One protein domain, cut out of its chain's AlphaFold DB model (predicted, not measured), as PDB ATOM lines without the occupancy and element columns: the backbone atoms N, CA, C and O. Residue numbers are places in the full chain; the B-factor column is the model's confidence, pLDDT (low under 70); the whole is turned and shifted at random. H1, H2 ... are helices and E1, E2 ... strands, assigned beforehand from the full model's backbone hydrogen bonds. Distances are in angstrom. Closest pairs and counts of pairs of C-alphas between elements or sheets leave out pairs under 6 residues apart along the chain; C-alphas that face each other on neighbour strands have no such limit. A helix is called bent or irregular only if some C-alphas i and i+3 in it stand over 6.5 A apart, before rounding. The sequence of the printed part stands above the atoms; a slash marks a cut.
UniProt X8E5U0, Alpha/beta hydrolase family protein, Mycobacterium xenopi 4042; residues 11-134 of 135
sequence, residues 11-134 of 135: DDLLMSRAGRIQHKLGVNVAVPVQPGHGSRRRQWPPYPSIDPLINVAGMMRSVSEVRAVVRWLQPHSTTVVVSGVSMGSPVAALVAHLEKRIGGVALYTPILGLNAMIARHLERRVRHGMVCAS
ATOM      1  N   ASP A  11     174.697 295.158 134.716       48.53
ATOM      2  CA  ASP A  11     174.398 296.542 134.361       48.53
ATOM      3  C   ASP A  11     173.350 296.700 133.240       48.53
ATOM      4  O   ASP A  11     172.662 297.719 133.209       48.53
ATOM      5  N   ASP A  12     173.084 295.680 132.419       51.28
ATOM      6  CA  ASP A  12     171.936 295.683 131.499       51.28
ATOM      7  C   ASP A  12     170.594 295.517 132.227       51.28
ATOM      8  O   ASP A  12     169.575 296.032 131.762       51.28
ATOM      9  N   LEU A  13     170.569 294.865 133.399       50.31
ATOM     10  CA  LEU A  13     169.385 294.859 134.273       50.31
ATOM     11  C   LEU A  13     169.148 296.253 134.875       50.31
ATOM     12  O   LEU A  13     167.997 296.652 135.073       50.31
ATOM     13  N   LEU A  14     170.230 297.005 135.121       46.72
ATOM     14  CA  LEU A  14     170.191 298.409 135.544       46.72
ATOM     15  C   LEU A  14     169.740 299.335 134.401       46.72
ATOM     16  O   LEU A  14     168.895 300.198 134.644       46.72
ATOM     17  N   MET A  15     170.220 299.134 133.168       49.06
ATOM     18  CA  MET A  15     169.785 299.882 131.976       49.06
ATOM     19  C   MET A  15     168.325 299.588 131.612       49.06
ATOM     20  O   MET A  15     167.547 300.515 131.393       49.06
ATOM     21  N   SER A  16     167.913 298.318 131.650       55.56
ATOM     22  CA  SER A  16     166.512 297.909 131.454       55.56
ATOM     23  C   SER A  16     165.615 298.338 132.617       55.56
ATOM     24  O   SER A  16     164.392 298.303 132.502       55.56
ATOM     25  N   ARG A  17     166.208 298.705 133.768       60.12
ATOM     26  CA  ARG A  17     165.516 298.986 135.035       60.12
ATOM     27  C   ARG A  17     164.506 297.895 135.408       60.12
ATOM     28  O   ARG A  17     163.527 298.186 136.092       60.12
ATOM     29  N   ALA A  18     164.747 296.648 134.996       66.50
ATOM     30  CA  ALA A  18     163.777 295.556 135.070       66.50
ATOM     31  C   ALA A  18     163.247 295.357 136.498       66.50
ATOM     32  O   ALA A  18     162.038 295.345 136.712       66.50
ATOM     33  N   GLY A  19     164.145 295.345 137.490       63.28
ATOM     34  CA  GLY A  19     163.758 295.250 138.902       63.28
ATOM     35  C   GLY A  19     162.949 296.455 139.398       63.28
ATOM     36  O   GLY A  19     162.009 296.296 140.167       63.28
ATOM     37  N   ARG A  20     163.240 297.673 138.918       69.19
ATOM     38  CA  ARG A  20     162.451 298.869 139.263       69.19
ATOM     39  C   ARG A  20     161.071 298.839 138.606       69.19
ATOM     40  O   ARG A  20     160.118 299.278 139.235       69.19
ATOM     41  N   ILE A  21     160.964 298.361 137.368       71.88
ATOM     42  CA  ILE A  21     159.686 298.211 136.658       71.88
ATOM     43  C   ILE A  21     158.824 297.181 137.387       71.88
ATOM     44  O   ILE A  21     157.684 297.494 137.714       71.88
ATOM     45  N   GLN A  22     159.383 296.022 137.732       78.44
ATOM     46  CA  GLN A  22     158.673 295.023 138.526       78.44
ATOM     47  C   GLN A  22     158.196 295.612 139.860       78.44
ATOM     48  O   GLN A  22     157.010 295.556 140.161       78.44
ATOM     49  N   HIS A  23     159.089 296.240 140.634       77.19
ATOM     50  CA  HIS A  23     158.727 296.785 141.946       77.19
ATOM     51  C   HIS A  23     157.720 297.938 141.888       77.19
ATOM     52  O   HIS A  23     156.909 298.070 142.798       77.19
ATOM     53  N   LYS A  24     157.778 298.800 140.865       83.94
ATOM     54  CA  LYS A  24     156.900 299.978 140.777       83.94
ATOM     55  C   LYS A  24     155.578 299.712 140.072       83.94
ATOM     56  O   LYS A  24     154.600 300.377 140.387       83.94
ATOM     57  N   LEU A  25     155.563 298.814 139.089       81.12
ATOM     58  CA  LEU A  25     154.397 298.564 138.238       81.12
ATOM     59  C   LEU A  25     153.747 297.202 138.509       81.12
ATOM     60  O   LEU A  25     152.683 296.934 137.966       81.12
ATOM     61  N   GLY A  26     154.370 296.337 139.317       84.94
ATOM     62  CA  GLY A  26     153.833 295.013 139.647       84.94
ATOM     63  C   GLY A  26     153.818 294.036 138.468       84.94
ATOM     64  O   GLY A  26     153.092 293.049 138.502       84.94
ATOM     65  N   VAL A  27     154.590 294.310 137.412       86.31
ATOM     66  CA  VAL A  27     154.635 293.476 136.203       86.31
ATOM     67  C   VAL A  27     155.782 292.474 136.261       86.31
ATOM     68  O   VAL A  27     156.886 292.796 136.703       86.31
ATOM     69  N   ASN A  28     155.545 291.268 135.753       90.44
ATOM     70  CA  ASN A  28     156.608 290.291 135.545       90.44
ATOM     71  C   ASN A  28     157.503 290.736 134.383       90.44
ATOM     72  O   ASN A  28     157.006 291.134 133.329       90.44
ATOM     73  N   VAL A  29     158.823 290.650 134.562       88.56
ATOM     74  CA  VAL A  29     159.796 291.069 133.546       88.56
ATOM     75  C   VAL A  29     160.690 289.893 133.168       88.56
ATOM     76  O   VAL A  29     161.419 289.365 134.003       88.56
ATOM     77  N   ALA A  30     160.662 289.512 131.891       90.94
ATOM     78  CA  ALA A  30     161.608 288.569 131.307       90.94
ATOM     79  C   ALA A  30     162.684 289.335 130.523       90.94
ATOM     80  O   ALA A  30     162.359 290.204 129.715       90.94
ATOM     81  N   VAL A  31     163.962 289.002 130.741       89.31
ATOM     82  CA  VAL A  31     165.107 289.660 130.083       89.31
ATOM     83  C   VAL A  31     165.934 288.615 129.324       89.31
ATOM     84  O   VAL A  31     166.915 288.093 129.860       89.31
ATOM     85  N   PRO A  32     165.533 288.239 128.094       89.81
ATOM     86  CA  PRO A  32     166.289 287.288 127.288       89.81
ATOM     87  C   PRO A  32     167.637 287.889 126.865       89.81
ATOM     88  O   PRO A  32     167.698 288.948 126.243       89.81
ATOM     89  N   VAL A  33     168.730 287.194 127.181       88.12
ATOM     90  CA  VAL A  33     170.091 287.616 126.815       88.12
ATOM     91  C   VAL A  33     170.335 287.304 125.340       88.12
ATOM     92  O   VAL A  33     170.217 286.147 124.940       88.12
ATOM     93  N   GLN A  34     170.698 288.301 124.531       87.62
ATOM     94  CA  GLN A  34     170.984 288.110 123.104       87.62
ATOM     95  C   GLN A  34     172.248 287.247 122.863       87.62
ATOM     96  O   GLN A  34     173.116 287.160 123.738       87.62
ATOM     97  N   PRO A  35     172.394 286.609 121.683       87.94
ATOM     98  CA  PRO A  35     173.634 285.940 121.287       87.94
ATOM     99  C   PRO A  35     174.832 286.894 121.363       87.94
ATOM    100  O   PRO A  35     174.664 288.098 121.180       87.94
ATOM    101  N   GLY A  36     176.026 286.374 121.659       85.50
ATOM    102  CA  GLY A  36     177.247 287.186 121.765       85.50
ATOM    103  C   GLY A  36     177.382 288.017 123.050       85.50
ATOM    104  O   GLY A  36     178.421 288.634 123.263       85.50
ATOM    105  N   HIS A  37     176.399 287.969 123.952       85.50
ATOM    106  CA  HIS A  37     176.334 288.828 125.136       85.50
ATOM    107  C   HIS A  37     176.249 288.039 126.444       85.50
ATOM    108  O   HIS A  37     175.784 286.901 126.474       85.50
ATOM    109  N   GLY A  38     176.704 288.637 127.548       83.75
ATOM    110  CA  GLY A  38     176.557 288.074 128.896       83.75
ATOM    111  C   GLY A  38     177.020 286.621 129.057       83.75
ATOM    112  O   GLY A  38     178.148 286.257 128.695       83.75
ATOM    113  N   SER A  39     176.139 285.771 129.597       85.81
ATOM    114  CA  SER A  39     176.361 284.319 129.734       85.81
ATOM    115  C   SER A  39     176.540 283.604 128.389       85.81
ATOM    116  O   SER A  39     177.097 282.510 128.332       85.81
ATOM    117  N   ARG A  40     176.142 284.246 127.287       86.62
ATOM    118  CA  ARG A  40     176.193 283.730 125.916       86.62
ATOM    119  C   ARG A  40     177.334 284.319 125.090       86.62
ATOM    120  O   ARG A  40     177.422 284.044 123.897       86.62
ATOM    121  N   ARG A  41     178.258 285.067 125.707       83.75
ATOM    122  CA  ARG A  41     179.374 285.734 125.004       83.75
ATOM    123  C   ARG A  41     180.306 284.803 124.221       83.75
ATOM    124  O   ARG A  41     181.043 285.265 123.364       83.75
ATOM    125  N   ARG A  42     180.321 283.505 124.550       84.56
ATOM    126  CA  ARG A  42     181.146 282.480 123.880       84.56
ATOM    127  C   ARG A  42     180.335 281.544 122.979       84.56
ATOM    128  O   ARG A  42     180.882 280.573 122.475       84.56
ATOM    129  N   GLN A  43     179.037 281.794 122.819       86.44
ATOM    130  CA  GLN A  43     178.152 280.957 122.014       86.44
ATOM    131  C   GLN A  43     178.015 281.537 120.608       86.44
ATOM    132  O   GLN A  43     177.895 282.750 120.437       86.44
ATOM    133  N   TRP A  44     177.995 280.662 119.607       85.88
ATOM    134  CA  TRP A  44     177.743 281.049 118.222       85.88
ATOM    135  C   TRP A  44     176.253 281.388 117.996       85.88
ATOM    136  O   TRP A  44     175.394 280.738 118.597       85.88
ATOM    137  N   PRO A  45     175.896 282.336 117.112       86.94
ATOM    138  CA  PRO A  45     176.786 283.251 116.406       86.94
ATOM    139  C   PRO A  45     177.272 284.379 117.327       86.94
ATOM    140  O   PRO A  45     176.496 284.864 118.159       86.94
ATOM    141  N   PRO A  46     178.530 284.833 117.179       85.06
ATOM    142  CA  PRO A  46     178.938 286.092 117.778       85.06
ATOM    143  C   PRO A  46     178.092 287.210 117.163       85.06
ATOM    144  O   PRO A  46     177.955 287.298 115.946       85.06
ATOM    145  N   TYR A  47     177.486 288.043 117.996       82.50
ATOM    146  CA  TYR A  47     176.578 289.091 117.552       82.50
ATOM    147  C   TYR A  47     176.750 290.294 118.482       82.50
ATOM    148  O   TYR A  47     176.630 290.102 119.690       82.50
ATOM    149  N   PRO A  48     177.051 291.504 117.974       81.69
ATOM    150  CA  PRO A  48     177.310 291.842 116.572       81.69
ATOM    151  C   PRO A  48     178.664 291.312 116.053       81.69
ATOM    152  O   PRO A  48     179.589 291.046 116.819       81.69
ATOM    153  N   SER A  49     178.784 291.196 114.731       85.00
ATOM    154  CA  SER A  49     179.983 290.776 113.996       85.00
ATOM    155  C   SER A  49     180.303 291.749 112.855       85.00
ATOM    156  O   SER A  49     179.455 292.527 112.423       85.00
ATOM    157  N   ILE A  50     181.538 291.720 112.351       80.56
ATOM    158  CA  ILE A  50     181.898 292.427 111.112       80.56
ATOM    159  C   ILE A  50     181.355 291.710 109.868       80.56
ATOM    160  O   ILE A  50     181.133 292.345 108.841       80.56
ATOM    161  N   ASP A  51     181.121 290.402 109.982       83.44
ATOM    162  CA  ASP A  51     180.535 289.588 108.928       83.44
ATOM    163  C   ASP A  51     179.007 289.811 108.887       83.44
ATOM    164  O   ASP A  51     178.314 289.544 109.880       83.44
ATOM    165  N   PRO A  52     178.455 290.304 107.762       80.69
ATOM    166  CA  PRO A  52     177.027 290.564 107.632       80.69
ATOM    167  C   PRO A  52     176.168 289.295 107.731       80.69
ATOM    168  O   PRO A  52     175.079 289.363 108.301       80.69
ATOM    169  N   LEU A  53     176.637 288.139 107.252       89.44
ATOM    170  CA  LEU A  53     175.888 286.879 107.343       89.44
ATOM    171  C   LEU A  53     175.777 286.411 108.793       89.44
ATOM    172  O   LEU A  53     174.719 285.952 109.226       89.44
ATOM    173  N   ILE A  54     176.835 286.610 109.579       88.62
ATOM    174  CA  ILE A  54     176.822 286.321 111.016       88.62
ATOM    175  C   ILE A  54     175.845 287.244 111.760       88.62
ATOM    176  O   ILE A  54     175.140 286.788 112.662       88.62
ATOM    177  N   ASN A  55     175.725 288.513 111.356       87.75
ATOM    178  CA  ASN A  55     174.716 289.415 111.921       87.75
ATOM    179  C   ASN A  55     173.287 288.993 111.583       87.75
ATOM    180  O   ASN A  55     172.418 289.049 112.454       87.75
ATOM    181  N   VAL A  56     173.041 288.541 110.351       89.94
ATOM    182  CA  VAL A  56     171.737 287.994 109.954       89.94
ATOM    183  C   VAL A  56     171.407 286.760 110.792       89.94
ATOM    184  O   VAL A  56     170.328 286.698 111.382       89.94
ATOM    185  N   ALA A  57     172.352 285.827 110.943       92.62
ATOM    186  CA  ALA A  57     172.176 284.649 111.790       92.62
ATOM    187  C   ALA A  57     171.908 285.027 113.261       92.62
ATOM    188  O   ALA A  57     171.006 284.473 113.894       92.62
ATOM    189  N   GLY A  58     172.640 286.006 113.803       91.69
ATOM    190  CA  GLY A  58     172.445 286.523 115.161       91.69
ATOM    191  C   GLY A  58     171.081 287.178 115.371       91.69
ATOM    192  O   GLY A  58     170.429 286.937 116.394       91.69
ATOM    193  N   MET A  59     170.600 287.935 114.382       91.94
ATOM    194  CA  MET A  59     169.262 288.525 114.388       91.94
ATOM    195  C   MET A  59     168.176 287.446 114.332       91.94
ATOM    196  O   MET A  59     167.282 287.440 115.176       91.94
ATOM    197  N   MET A  60     168.268 286.498 113.393       94.19
ATOM    198  CA  MET A  60     167.307 285.395 113.253       94.19
ATOM    199  C   MET A  60     167.215 284.561 114.531       94.19
ATOM    200  O   MET A  60     166.112 284.224 114.976       94.19
ATOM    201  N   ARG A  61     168.362 284.267 115.154       94.19
ATOM    202  CA  ARG A  61     168.418 283.563 116.434       94.19
ATOM    203  C   ARG A  61     167.761 284.375 117.549       94.19
ATOM    204  O   ARG A  61     166.895 283.845 118.238       94.19
ATOM    205  N   SER A  62     168.106 285.659 117.676       93.94
ATOM    206  CA  SER A  62     167.510 286.558 118.677       93.94
ATOM    207  C   SER A  62     165.988 286.624 118.544       93.94
ATOM    208  O   SER A  62     165.275 286.444 119.527       93.94
ATOM    209  N   VAL A  63     165.476 286.832 117.327       96.06
ATOM    210  CA  VAL A  63     164.031 286.873 117.055       96.06
ATOM    211  C   VAL A  63     163.374 285.546 117.424       96.06
ATOM    212  O   VAL A  63     162.368 285.542 118.126       96.06
ATOM    213  N   SER A  64     163.938 284.417 116.996       96.06
ATOM    214  CA  SER A  64     163.355 283.095 117.264       96.06
ATOM    215  C   SER A  64     163.279 282.787 118.760       96.06
ATOM    216  O   SER A  64     162.264 282.287 119.240       96.06
ATOM    217  N   GLU A  65     164.321 283.134 119.513       95.44
ATOM    218  CA  GLU A  65     164.376 282.897 120.955       95.44
ATOM    219  C   GLU A  65     163.420 283.816 121.724       95.44
ATOM    220  O   GLU A  65     162.695 283.342 122.598       95.44
ATOM    221  N   VAL A  66     163.329 285.104 121.367       96.31
ATOM    222  CA  VAL A  66     162.344 286.006 121.989       96.31
ATOM    223  C   VAL A  66     160.918 285.545 121.679       96.31
ATOM    224  O   VAL A  66     160.079 285.539 122.576       96.31
ATOM    225  N   ARG A  67     160.635 285.082 120.455       97.12
ATOM    226  CA  ARG A  67     159.327 284.494 120.115       97.12
ATOM    227  C   ARG A  67     159.013 283.262 120.959       97.12
ATOM    228  O   ARG A  67     157.881 283.123 121.412       97.12
ATOM    229  N   ALA A  68     159.991 282.387 121.191       96.75
ATOM    230  CA  ALA A  68     159.811 281.221 122.053       96.75
ATOM    231  C   ALA A  68     159.444 281.634 123.488       96.75
ATOM    232  O   ALA A  68     158.479 281.111 124.044       96.75
ATOM    233  N   VAL A  69     160.138 282.632 124.048       96.25
ATOM    234  CA  VAL A  69     159.820 283.192 125.372       96.25
ATOM    235  C   VAL A  69     158.421 283.812 125.395       96.25
ATOM    236  O   VAL A  69     157.637 283.510 126.288       96.25
ATOM    237  N   VAL A  70     158.065 284.629 124.398       96.12
ATOM    238  CA  VAL A  70     156.730 285.244 124.292       96.12
ATOM    239  C   VAL A  70     155.635 284.179 124.267       96.12
ATOM    240  O   VAL A  70     154.665 284.276 125.014       96.12
ATOM    241  N   ARG A  71     155.790 283.139 123.444       95.94
ATOM    242  CA  ARG A  71     154.813 282.045 123.340       95.94
ATOM    243  C   ARG A  71     154.676 281.261 124.636       95.94
ATOM    244  O   ARG A  71     153.567 280.864 124.977       95.94
ATOM    245  N   TRP A  72     155.776 281.070 125.358       95.94
ATOM    246  CA  TRP A  72     155.770 280.433 126.672       95.94
ATOM    247  C   TRP A  72     155.079 281.294 127.745       95.94
ATOM    248  O   TRP A  72     154.383 280.762 128.610       95.94
ATOM    249  N   LEU A  73     155.213 282.623 127.670       94.88
ATOM    250  CA  LEU A  73     154.569 283.560 128.598       94.88
ATOM    251  C   LEU A  73     153.073 283.757 128.326       94.88
ATOM    252  O   LEU A  73     152.314 283.958 129.273       94.88
ATOM    253  N   GLN A  74     152.640 283.699 127.062       93.75
ATOM    254  CA  GLN A  74     151.254 283.964 126.651       93.75
ATOM    255  C   GLN A  74     150.172 283.217 127.456       93.75
ATOM    256  O   GLN A  74     149.231 283.882 127.878       93.75
ATOM    257  N   PRO A  75     150.246 281.894 127.704       94.88
ATOM    258  CA  PRO A  75     149.207 281.198 128.472       94.88
ATOM    259  C   PRO A  75     149.159 281.592 129.958       94.88
ATOM    260  O   PRO A  75     148.156 281.336 130.615       94.88
ATOM    261  N   HIS A  76     150.213 282.219 130.489       93.50
ATOM    262  CA  HIS A  76     150.338 282.584 131.905       93.50
ATOM    263  C   HIS A  76     150.209 284.095 132.153       93.50
ATOM    264  O   HIS A  76     150.422 284.555 133.273       93.50
ATOM    265  N   SER A  77     149.909 284.881 131.114       93.81
ATOM    266  CA  SER A  77     149.923 286.346 131.169       93.81
ATOM    267  C   SER A  77     148.619 286.920 130.628       93.81
ATOM    268  O   SER A  77     148.141 286.501 129.579       93.81
ATOM    269  N   THR A  78     148.072 287.935 131.298       93.19
ATOM    270  CA  THR A  78     146.911 288.693 130.794       93.19
ATOM    271  C   THR A  78     147.253 289.500 129.543       93.19
ATOM    272  O   THR A  78     146.433 289.637 128.639       93.19
ATOM    273  N   THR A  79     148.476 290.023 129.471       94.31
ATOM    274  CA  THR A  79     149.025 290.698 128.297       94.31
ATOM    275  C   THR A  79     150.539 290.527 128.259       94.31
ATOM    276  O   THR A  79     151.183 290.399 129.301       94.31
ATOM    277  N   VAL A  80     151.114 290.528 127.058       95.25
ATOM    278  CA  VAL A  80     152.566 290.502 126.852       95.25
ATOM    279  C   VAL A  80     152.953 291.722 126.030       95.25
ATOM    280  O   VAL A  80     152.420 291.946 124.943       95.25
ATOM    281  N   VAL A  81     153.897 292.500 126.552       94.19
ATOM    282  CA  VAL A  81     154.493 293.664 125.887       94.19
ATOM    283  C   VAL A  81     155.960 293.361 125.630       94.19
ATOM    284  O   VAL A  81     156.640 292.794 126.486       94.19
ATOM    285  N   VAL A  82     156.459 293.742 124.456       94.25
ATOM    286  CA  VAL A  82     157.870 293.558 124.097       94.25
ATOM    287  C   VAL A  82     158.543 294.917 124.005       94.25
ATOM    288  O   VAL A  82     158.012 295.849 123.409       94.25
ATOM    289  N   SER A  83     159.730 295.042 124.589       91.69
ATOM    290  CA  SER A  83     160.533 296.257 124.477       91.69
ATOM    291  C   SER A  83     161.929 295.949 123.958       91.69
ATOM    292  O   SER A  83     162.455 294.859 124.177       91.69
ATOM    293  N   GLY A  84     162.515 296.900 123.233       89.06
ATOM    294  CA  GLY A  84     163.840 296.742 122.643       89.06
ATOM    295  C   GLY A  84     164.610 298.052 122.615       89.06
ATOM    296  O   GLY A  84     164.128 299.051 122.073       89.06
ATOM    297  N   VAL A  85     165.827 298.030 123.157       84.88
ATOM    298  CA  VAL A  85     166.758 299.165 123.161       84.88
ATOM    299  C   VAL A  85     167.843 298.929 122.116       84.88
ATOM    300  O   VAL A  85     168.420 297.844 122.069       84.88
ATOM    301  N   SER A  86     168.164 299.941 121.308       83.31
ATOM    302  CA  SER A  86     169.302 299.907 120.380       83.31
ATOM    303  C   SER A  86     169.231 298.706 119.419       83.31
ATOM    304  O   SER A  86     168.317 298.616 118.598       83.31
ATOM    305  N   MET A  87     170.158 297.753 119.527       83.31
ATOM    306  CA  MET A  87     170.172 296.526 118.725       83.31
ATOM    307  C   MET A  87     168.991 295.584 119.030       83.31
ATOM    308  O   MET A  87     168.626 294.758 118.193       83.31
ATOM    309  N   GLY A  88     168.349 295.734 120.190       86.56
ATOM    310  CA  GLY A  88     167.114 295.040 120.541       86.56
ATOM    311  C   GLY A  88     165.862 295.624 119.877       86.56
ATOM    312  O   GLY A  88     164.866 294.919 119.758       86.56
ATOM    313  N   SER A  89     165.881 296.877 119.406       89.06
ATOM    314  CA  SER A  89     164.709 297.501 118.770       89.06
ATOM    315  C   SER A  89     164.233 296.786 117.493       89.06
ATOM    316  O   SER A  89     163.041 296.489 117.411       89.06
ATOM    317  N   PRO A  90     165.095 296.439 116.511       89.50
ATOM    318  CA  PRO A  90     164.653 295.660 115.350       89.50
ATOM    319  C   PRO A  90     164.163 294.254 115.727       89.50
ATOM    320  O   PRO A  90     163.216 293.762 115.117       89.50
ATOM    321  N   VAL A  91     164.742 293.626 116.760       92.94
ATOM    322  CA  VAL A  91     164.256 292.336 117.284       92.94
ATOM    323  C   VAL A  91     162.837 292.491 117.830       92.94
ATOM    324  O   VAL A  91     161.949 291.742 117.436       92.94
ATOM    325  N   ALA A  92     162.604 293.485 118.693       93.44
ATOM    326  CA  ALA A  92     161.297 293.756 119.287       93.44
ATOM    327  C   ALA A  92     160.232 294.072 118.227       93.44
ATOM    328  O   ALA A  92     159.128 293.537 118.299       93.44
ATOM    329  N   ALA A  93     160.574 294.878 117.218       92.81
ATOM    330  CA  ALA A  93     159.675 295.201 116.112       92.81
ATOM    331  C   ALA A  93     159.286 293.954 115.297       92.81
ATOM    332  O   ALA A  93     158.103 293.728 115.045       92.81
ATOM    333  N   LEU A  94     160.258 293.109 114.933       94.56
ATOM    334  CA  LEU A  94     159.997 291.868 114.197       94.56
ATOM    335  C   LEU A  94     159.161 290.879 115.015       94.56
ATOM    336  O   LEU A  94     158.234 290.277 114.485       94.56
ATOM    337  N   VAL A  95     159.454 290.721 116.306       96.44
ATOM    338  CA  VAL A  95     158.665 289.857 117.197       96.44
ATOM    339  C   VAL A  95     157.225 290.358 117.295       96.44
ATOM    340  O   VAL A  95     156.304 289.560 117.142       96.44
ATOM    341  N   ALA A  96     157.030 291.664 117.503       94.44
ATOM    342  CA  ALA A  96     155.703 292.272 117.587       94.44
ATOM    343  C   ALA A  96     154.901 292.103 116.288       94.44
ATOM    344  O   ALA A  96     153.693 291.913 116.333       94.44
ATOM    345  N   HIS A  97     155.577 292.122 115.137       93.81
ATOM    346  CA  HIS A  97     154.950 291.856 113.847       93.81
ATOM    347  C   HIS A  97     154.590 290.371 113.647       93.81
ATOM    348  O   HIS A  97     153.547 290.057 113.079       93.81
ATOM    349  N   LEU A  98     155.441 289.446 114.104       95.75
ATOM    350  CA  LEU A  98     155.273 288.004 113.882       95.75
ATOM    351  C   LEU A  98     154.333 287.315 114.885       95.75
ATOM    352  O   LEU A  98     153.781 286.256 114.576       95.75
ATOM    353  N   GLU A  99     154.176 287.857 116.092       95.38
ATOM    354  CA  GLU A  99     153.340 287.277 117.143       95.38
ATOM    355  C   GLU A  99     151.998 288.014 117.251       95.38
ATOM    356  O   GLU A  99     151.930 289.168 117.656       95.38
ATOM    357  N   LYS A 100     150.898 287.311 116.950       88.44
ATOM    358  CA  LYS A 100     149.542 287.895 116.863       88.44
ATOM    359  C   LYS A 100     148.975 288.427 118.189       88.44
ATOM    360  O   LYS A 100     147.980 289.140 118.178       88.44
ATOM    361  N   ARG A 101     149.549 288.026 119.327       91.44
ATOM    362  CA  ARG A 101     149.056 288.331 120.682       91.44
ATOM    363  C   ARG A 101     150.103 289.114 121.470       91.44
ATOM    364  O   ARG A 101     150.653 288.622 122.454       91.44
ATOM    365  N   ILE A 102     150.405 290.312 120.986       94.00
ATOM    366  CA  ILE A 102     151.282 291.288 121.637       94.00
ATOM    367  C   ILE A 102     150.413 292.501 121.972       94.00
ATOM    368  O   ILE A 102     149.807 293.087 121.080       94.00
ATOM    369  N   GLY A 103     150.333 292.871 123.251       92.38
ATOM    370  CA  GLY A 103     149.521 294.003 123.714       92.38
ATOM    371  C   GLY A 103     150.167 295.367 123.465       92.38
ATOM    372  O   GLY A 103     149.505 296.394 123.565       92.38
ATOM    373  N   GLY A 104     151.459 295.388 123.139       92.81
ATOM    374  CA  GLY A 104     152.185 296.603 122.803       92.81
ATOM    375  C   GLY A 104     153.664 296.350 122.531       92.81
ATOM    376  O   GLY A 104     154.224 295.319 122.916       92.81
ATOM    377  N   VAL A 105     154.300 297.320 121.877       92.62
ATOM    378  CA  VAL A 105     155.741 297.325 121.616       92.62
ATOM    379  C   VAL A 105     156.341 298.681 121.977       92.62
ATOM    380  O   VAL A 105     155.785 299.719 121.627       92.62
ATOM    381  N   ALA A 106     157.475 298.678 122.677       89.44
ATOM    382  CA  ALA A 106     158.211 299.889 123.039       89.44
ATOM    383  C   ALA A 106     159.639 299.841 122.478       89.44
ATOM    384  O   ALA A 106     160.426 298.955 122.813       89.44
ATOM    385  N   LEU A 107     159.983 300.795 121.614       87.12
ATOM    386  CA  LEU A 107     161.286 300.858 120.950       87.12
ATOM    387  C   LEU A 107     162.062 302.076 121.446       87.12
ATOM    388  O   LEU A 107     161.595 303.205 121.322       87.12
ATOM    389  N   TYR A 108     163.260 301.850 121.977       78.44
ATOM    390  CA  TYR A 108     164.117 302.905 122.514       78.44
ATOM    391  C   TYR A 108     165.397 303.017 121.686       78.44
ATOM    392  O   TYR A 108     166.092 302.023 121.482       78.44
ATOM    393  N   THR A 109     165.703 304.231 121.207       76.19
ATOM    394  CA  THR A 109     166.868 304.543 120.352       76.19
ATOM    395  C   THR A 109     167.055 303.532 119.207       76.19
ATOM    396  O   THR A 109     168.056 302.810 119.190       76.19
ATOM    397  N   PRO A 110     166.087 303.405 118.280       59.91
ATOM    398  CA  PRO A 110     166.131 302.359 117.268       59.91
ATOM    399  C   PRO A 110     167.356 302.515 116.358       59.91
ATOM    400  O   PRO A 110     167.571 303.575 115.767       59.91
ATOM    401  N   ILE A 111     168.144 301.445 116.198       60.53
ATOM    402  CA  ILE A 111     169.165 301.390 115.146       60.53
ATOM    403  C   ILE A 111     168.451 301.172 113.809       60.53
ATOM    404  O   ILE A 111     168.147 300.047 113.415       60.53
ATOM    405  N   LEU A 112     168.200 302.262 113.091       54.03
ATOM    406  CA  LEU A 112     167.861 302.214 111.674       54.03
ATOM    407  C   LEU A 112     169.161 301.982 110.885       54.03
ATOM    408  O   LEU A 112     170.035 302.843 110.831       54.03
ATOM    409  N   GLY A 113     169.313 300.788 110.305       56.47
ATOM    410  CA  GLY A 113     170.404 300.489 109.372       56.47
ATOM    411  C   GLY A 113     171.727 300.051 110.009       56.47
ATOM    412  O   GLY A 113     172.773 300.625 109.707       56.47
ATOM    413  N   LEU A 114     171.724 298.985 110.819       57.03
ATOM    414  CA  LEU A 114     172.961 298.350 111.306       57.03
ATOM    415  C   LEU A 114     173.906 297.985 110.141       57.03
ATOM    416  O   LEU A 114     175.092 298.295 110.194       57.03
ATOM    417  N   ASN A 115     173.364 297.449 109.042       54.91
ATOM    418  CA  ASN A 115     174.133 297.140 107.831       54.91
ATOM    419  C   ASN A 115     174.727 298.395 107.174       54.91
ATOM    420  O   ASN A 115     175.892 298.383 106.798       54.91
ATOM    421  N   ALA A 116     173.981 299.502 107.102       57.00
ATOM    422  CA  ALA A 116     174.490 300.775 106.579       57.00
ATOM    423  C   ALA A 116     175.562 301.396 107.496       57.00
ATOM    424  O   ALA A 116     176.476 302.085 107.041       57.00
ATOM    425  N   MET A 117     175.475 301.148 108.804       59.25
ATOM    426  CA  MET A 117     176.462 301.584 109.790       59.25
ATOM    427  C   MET A 117     177.756 300.761 109.725       59.25
ATOM    428  O   MET A 117     178.845 301.332 109.839       59.25
ATOM    429  N   ILE A 118     177.636 299.449 109.498       60.41
ATOM    430  CA  ILE A 118     178.762 298.540 109.252       60.41
ATOM    431  C   ILE A 118     179.405 298.852 107.895       60.41
ATOM    432  O   ILE A 118     180.623 299.008 107.845       60.41
ATOM    433  N   ALA A 119     178.619 299.053 106.833       58.59
ATOM    434  CA  ALA A 119     179.105 299.449 105.508       58.59
ATOM    435  C   ALA A 119     179.927 300.747 105.574       58.59
ATOM    436  O   ALA A 119     181.087 300.762 105.173       58.59
ATOM    437  N   ARG A 120     179.415 301.791 106.241       58.22
ATOM    438  CA  ARG A 120     180.167 303.036 106.500       58.22
ATOM    439  C   ARG A 120     181.454 302.845 107.307       58.22
ATOM    440  O   ARG A 120     182.374 303.659 107.204       58.22
ATOM    441  N   HIS A 121     181.531 301.834 108.170       59.81
ATOM    442  CA  HIS A 121     182.756 301.515 108.912       59.81
ATOM    443  C   HIS A 121     183.752 300.692 108.087       59.81
ATOM    444  O   HIS A 121     184.961 300.877 108.236       59.81
ATOM    445  N   LEU A 122     183.267 299.808 107.215       56.53
ATOM    446  CA  LEU A 122     184.087 299.048 106.275       56.53
ATOM    447  C   LEU A 122     184.677 299.964 105.193       56.53
ATOM    448  O   LEU A 122     185.891 299.975 105.013       56.53
ATOM    449  N   GLU A 123     183.866 300.828 104.581       55.62
ATOM    450  CA  GLU A 123     184.309 301.821 103.591       55.62
ATOM    451  C   GLU A 123     185.405 302.759 104.117       55.62
ATOM    452  O   GLU A 123     186.307 303.162 103.382       55.62
ATOM    453  N   ARG A 124     185.342 303.140 105.400       55.91
ATOM    454  CA  ARG A 124     186.370 303.989 106.021       55.91
ATOM    455  C   ARG A 124     187.695 303.262 106.230       55.91
ATOM    456  O   ARG A 124     188.741 303.889 106.072       55.91
ATOM    457  N   ARG A 125     187.664 301.963 106.545       53.75
ATOM    458  CA  ARG A 125     188.876 301.143 106.690       53.75
ATOM    459  C   ARG A 125     189.538 300.832 105.353       53.75
ATOM    460  O   ARG A 125     190.755 300.915 105.280       53.75
ATOM    461  N   VAL A 126     188.760 300.568 104.304       55.50
ATOM    462  CA  VAL A 126     189.296 300.409 102.939       55.50
ATOM    463  C   VAL A 126     189.997 301.695 102.484       55.50
ATOM    464  O   VAL A 126     191.123 301.635 102.002       55.50
ATOM    465  N   ARG A 127     189.392 302.869 102.733       50.28
ATOM    466  CA  ARG A 127     190.018 304.167 102.424       50.28
ATOM    467  C   ARG A 127     191.325 304.418 103.184       50.28
ATOM    468  O   ARG A 127     192.277 304.880 102.574       50.28
ATOM    469  N   HIS A 128     191.405 304.085 104.473       50.47
ATOM    470  CA  HIS A 128     192.656 304.234 105.236       50.47
ATOM    471  C   HIS A 128     193.725 303.200 104.845       50.47
ATOM    472  O   HIS A 128     194.906 303.524 104.840       50.47
ATOM    473  N   GLY A 129     193.332 301.975 104.477       45.97
ATOM    474  CA  GLY A 129     194.264 300.954 103.981       45.97
ATOM    475  C   GLY A 129     194.869 301.299 102.615       45.97
ATOM    476  O   GLY A 129     196.029 300.993 102.367       45.97
ATOM    477  N   MET A 130     194.116 301.992 101.756       47.69
ATOM    478  CA  MET A 130     194.587 302.435 100.439       47.69
ATOM    479  C   MET A 130     195.595 303.600 100.529       47.69
ATOM    480  O   MET A 130     196.519 303.665  99.723       47.69
ATOM    481  N   VAL A 131     195.481 304.464 101.549       49.19
ATOM    482  CA  VAL A 131     196.457 305.541 101.827       49.19
ATOM    483  C   VAL A 131     197.795 304.988 102.344       49.19
ATOM    484  O   VAL A 131     198.838 305.535 102.021       49.19
ATOM    485  N   CYS A 132     197.803 303.875 103.087       44.44
ATOM    486  CA  CYS A 132     199.058 303.231 103.512       44.44
ATOM    487  C   CYS A 132     199.739 302.393 102.416       44.44
ATOM    488  O   CYS A 132     200.917 302.087 102.552       44.44
ATOM    489  N   ALA A 133     199.030 302.010 101.352       46.31
ATOM    490  CA  ALA A 133     199.576 301.207 100.252       46.31
ATOM    491  C   ALA A 133     200.202 302.048  99.118       46.31
ATOM    492  O   ALA A 133     200.563 301.501  98.080       46.31
ATOM    493  N   SER A 134     200.287 303.370  99.293       45.78
ATOM    494  CA  SER A 134     200.814 304.329  98.309       45.78
ATOM    495  C   SER A 134     202.062 305.095  98.794       45.78
ATOM    496  O   SER A 134     202.401 306.125  98.215       45.78
TER     497      SER A 134
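Overview. This is residues 11 to 134 of the 135 residues of the protein "Alpha/beta hydrolase family protein" of Mycobacterium xenopi 4042 (UniProt X8E5U0). A small two-strand parallel sheet, E1 and E2, has helix H4 packed on it, and the long helix H3 crosses H4, touching it with residues 59 to 67. From this body the last helix, H5, runs away as an arm, of which residues 123 to 132 stick out with the two residues after them, while the short helices H1 and H2 lie off the sheet and off H3 and H4. The printed part has 124 residues, with five named helices and two named strands in the order H1 H2 H3 E1 H4 E2 H5, and is mostly helix. The whole is loose, with a radius of gyration of the C-alphas of 17.4 A, and spans 64 by 28 by 27 A, the arm making the length.

Along the chain. H1, residues 11 to 15, begins with C-alpha 11 at (174.398, 296.542, 134.361). H2 follows at residues 18 to 25. After residues 26 to 51, which hold no named element, H3 takes residues 52 to 76 and is 36.9 A long, with C-alpha 52 at (177.027, 290.564, 107.632). H3 is irregular, but only just: C-alphas 72 and 75 are 6.8 A apart. E1 is residues 81 to 85, 13.7 A long; H4 is residues 88 to 98, 15.3 A; E2 is residues 104 to 108, 13.5 A. H5, residues 114 to 132, is 27.7 A long and ends with C-alpha 132 at (199.058, 303.231, 103.512).

Arrangement. E1 and E2 are parallel neighbours, their directions 10 degrees apart; N 84 and O 106 are 3.0 A apart and N 108 and O 84 are 2.9 A apart, within hydrogen-bond range. E1, H4 and E2 make a strand-helix-strand unit, two parallel neighbour strands with a helix between them, and its crossover is right-handed. The closest C-alphas of E1 and H4 are those of Gly 84 and Ala 92, 5.2 A apart; those of H4 and E2 are Ser 89 and Leu 107, 5.3 A. H3 touches H4 at a steep tilt of 59 degrees, the same way, closest at the C-alphas of Val 63 and Val 91, 5.5 A. H3 and H5 are close but not clearly touching, at the C-alphas of Pro 52 and Asn 115, 7.2 A. H1 and H2 are close but not clearly touching, at the C-alphas of Leu 13 and Gly 19, 7.3 A; H2 is apart from H3 and H4. Every O i to N i+4 pair is within hydrogen-bond range in H1, H2 and H4, but 19 of 21 in H3 and 14 of 15 in H5.

Size, cuts and confidence. The C-alphas farthest apart are those of Thr 78 and Ser 134, 64.8 A. The printed part has no cut. The link from H2 to H3 is long, with 26 residues; the others are tight. Mean pLDDT of the printed part is 79.6, and it is under 70 at residues 11 to 20 and 110 to 134.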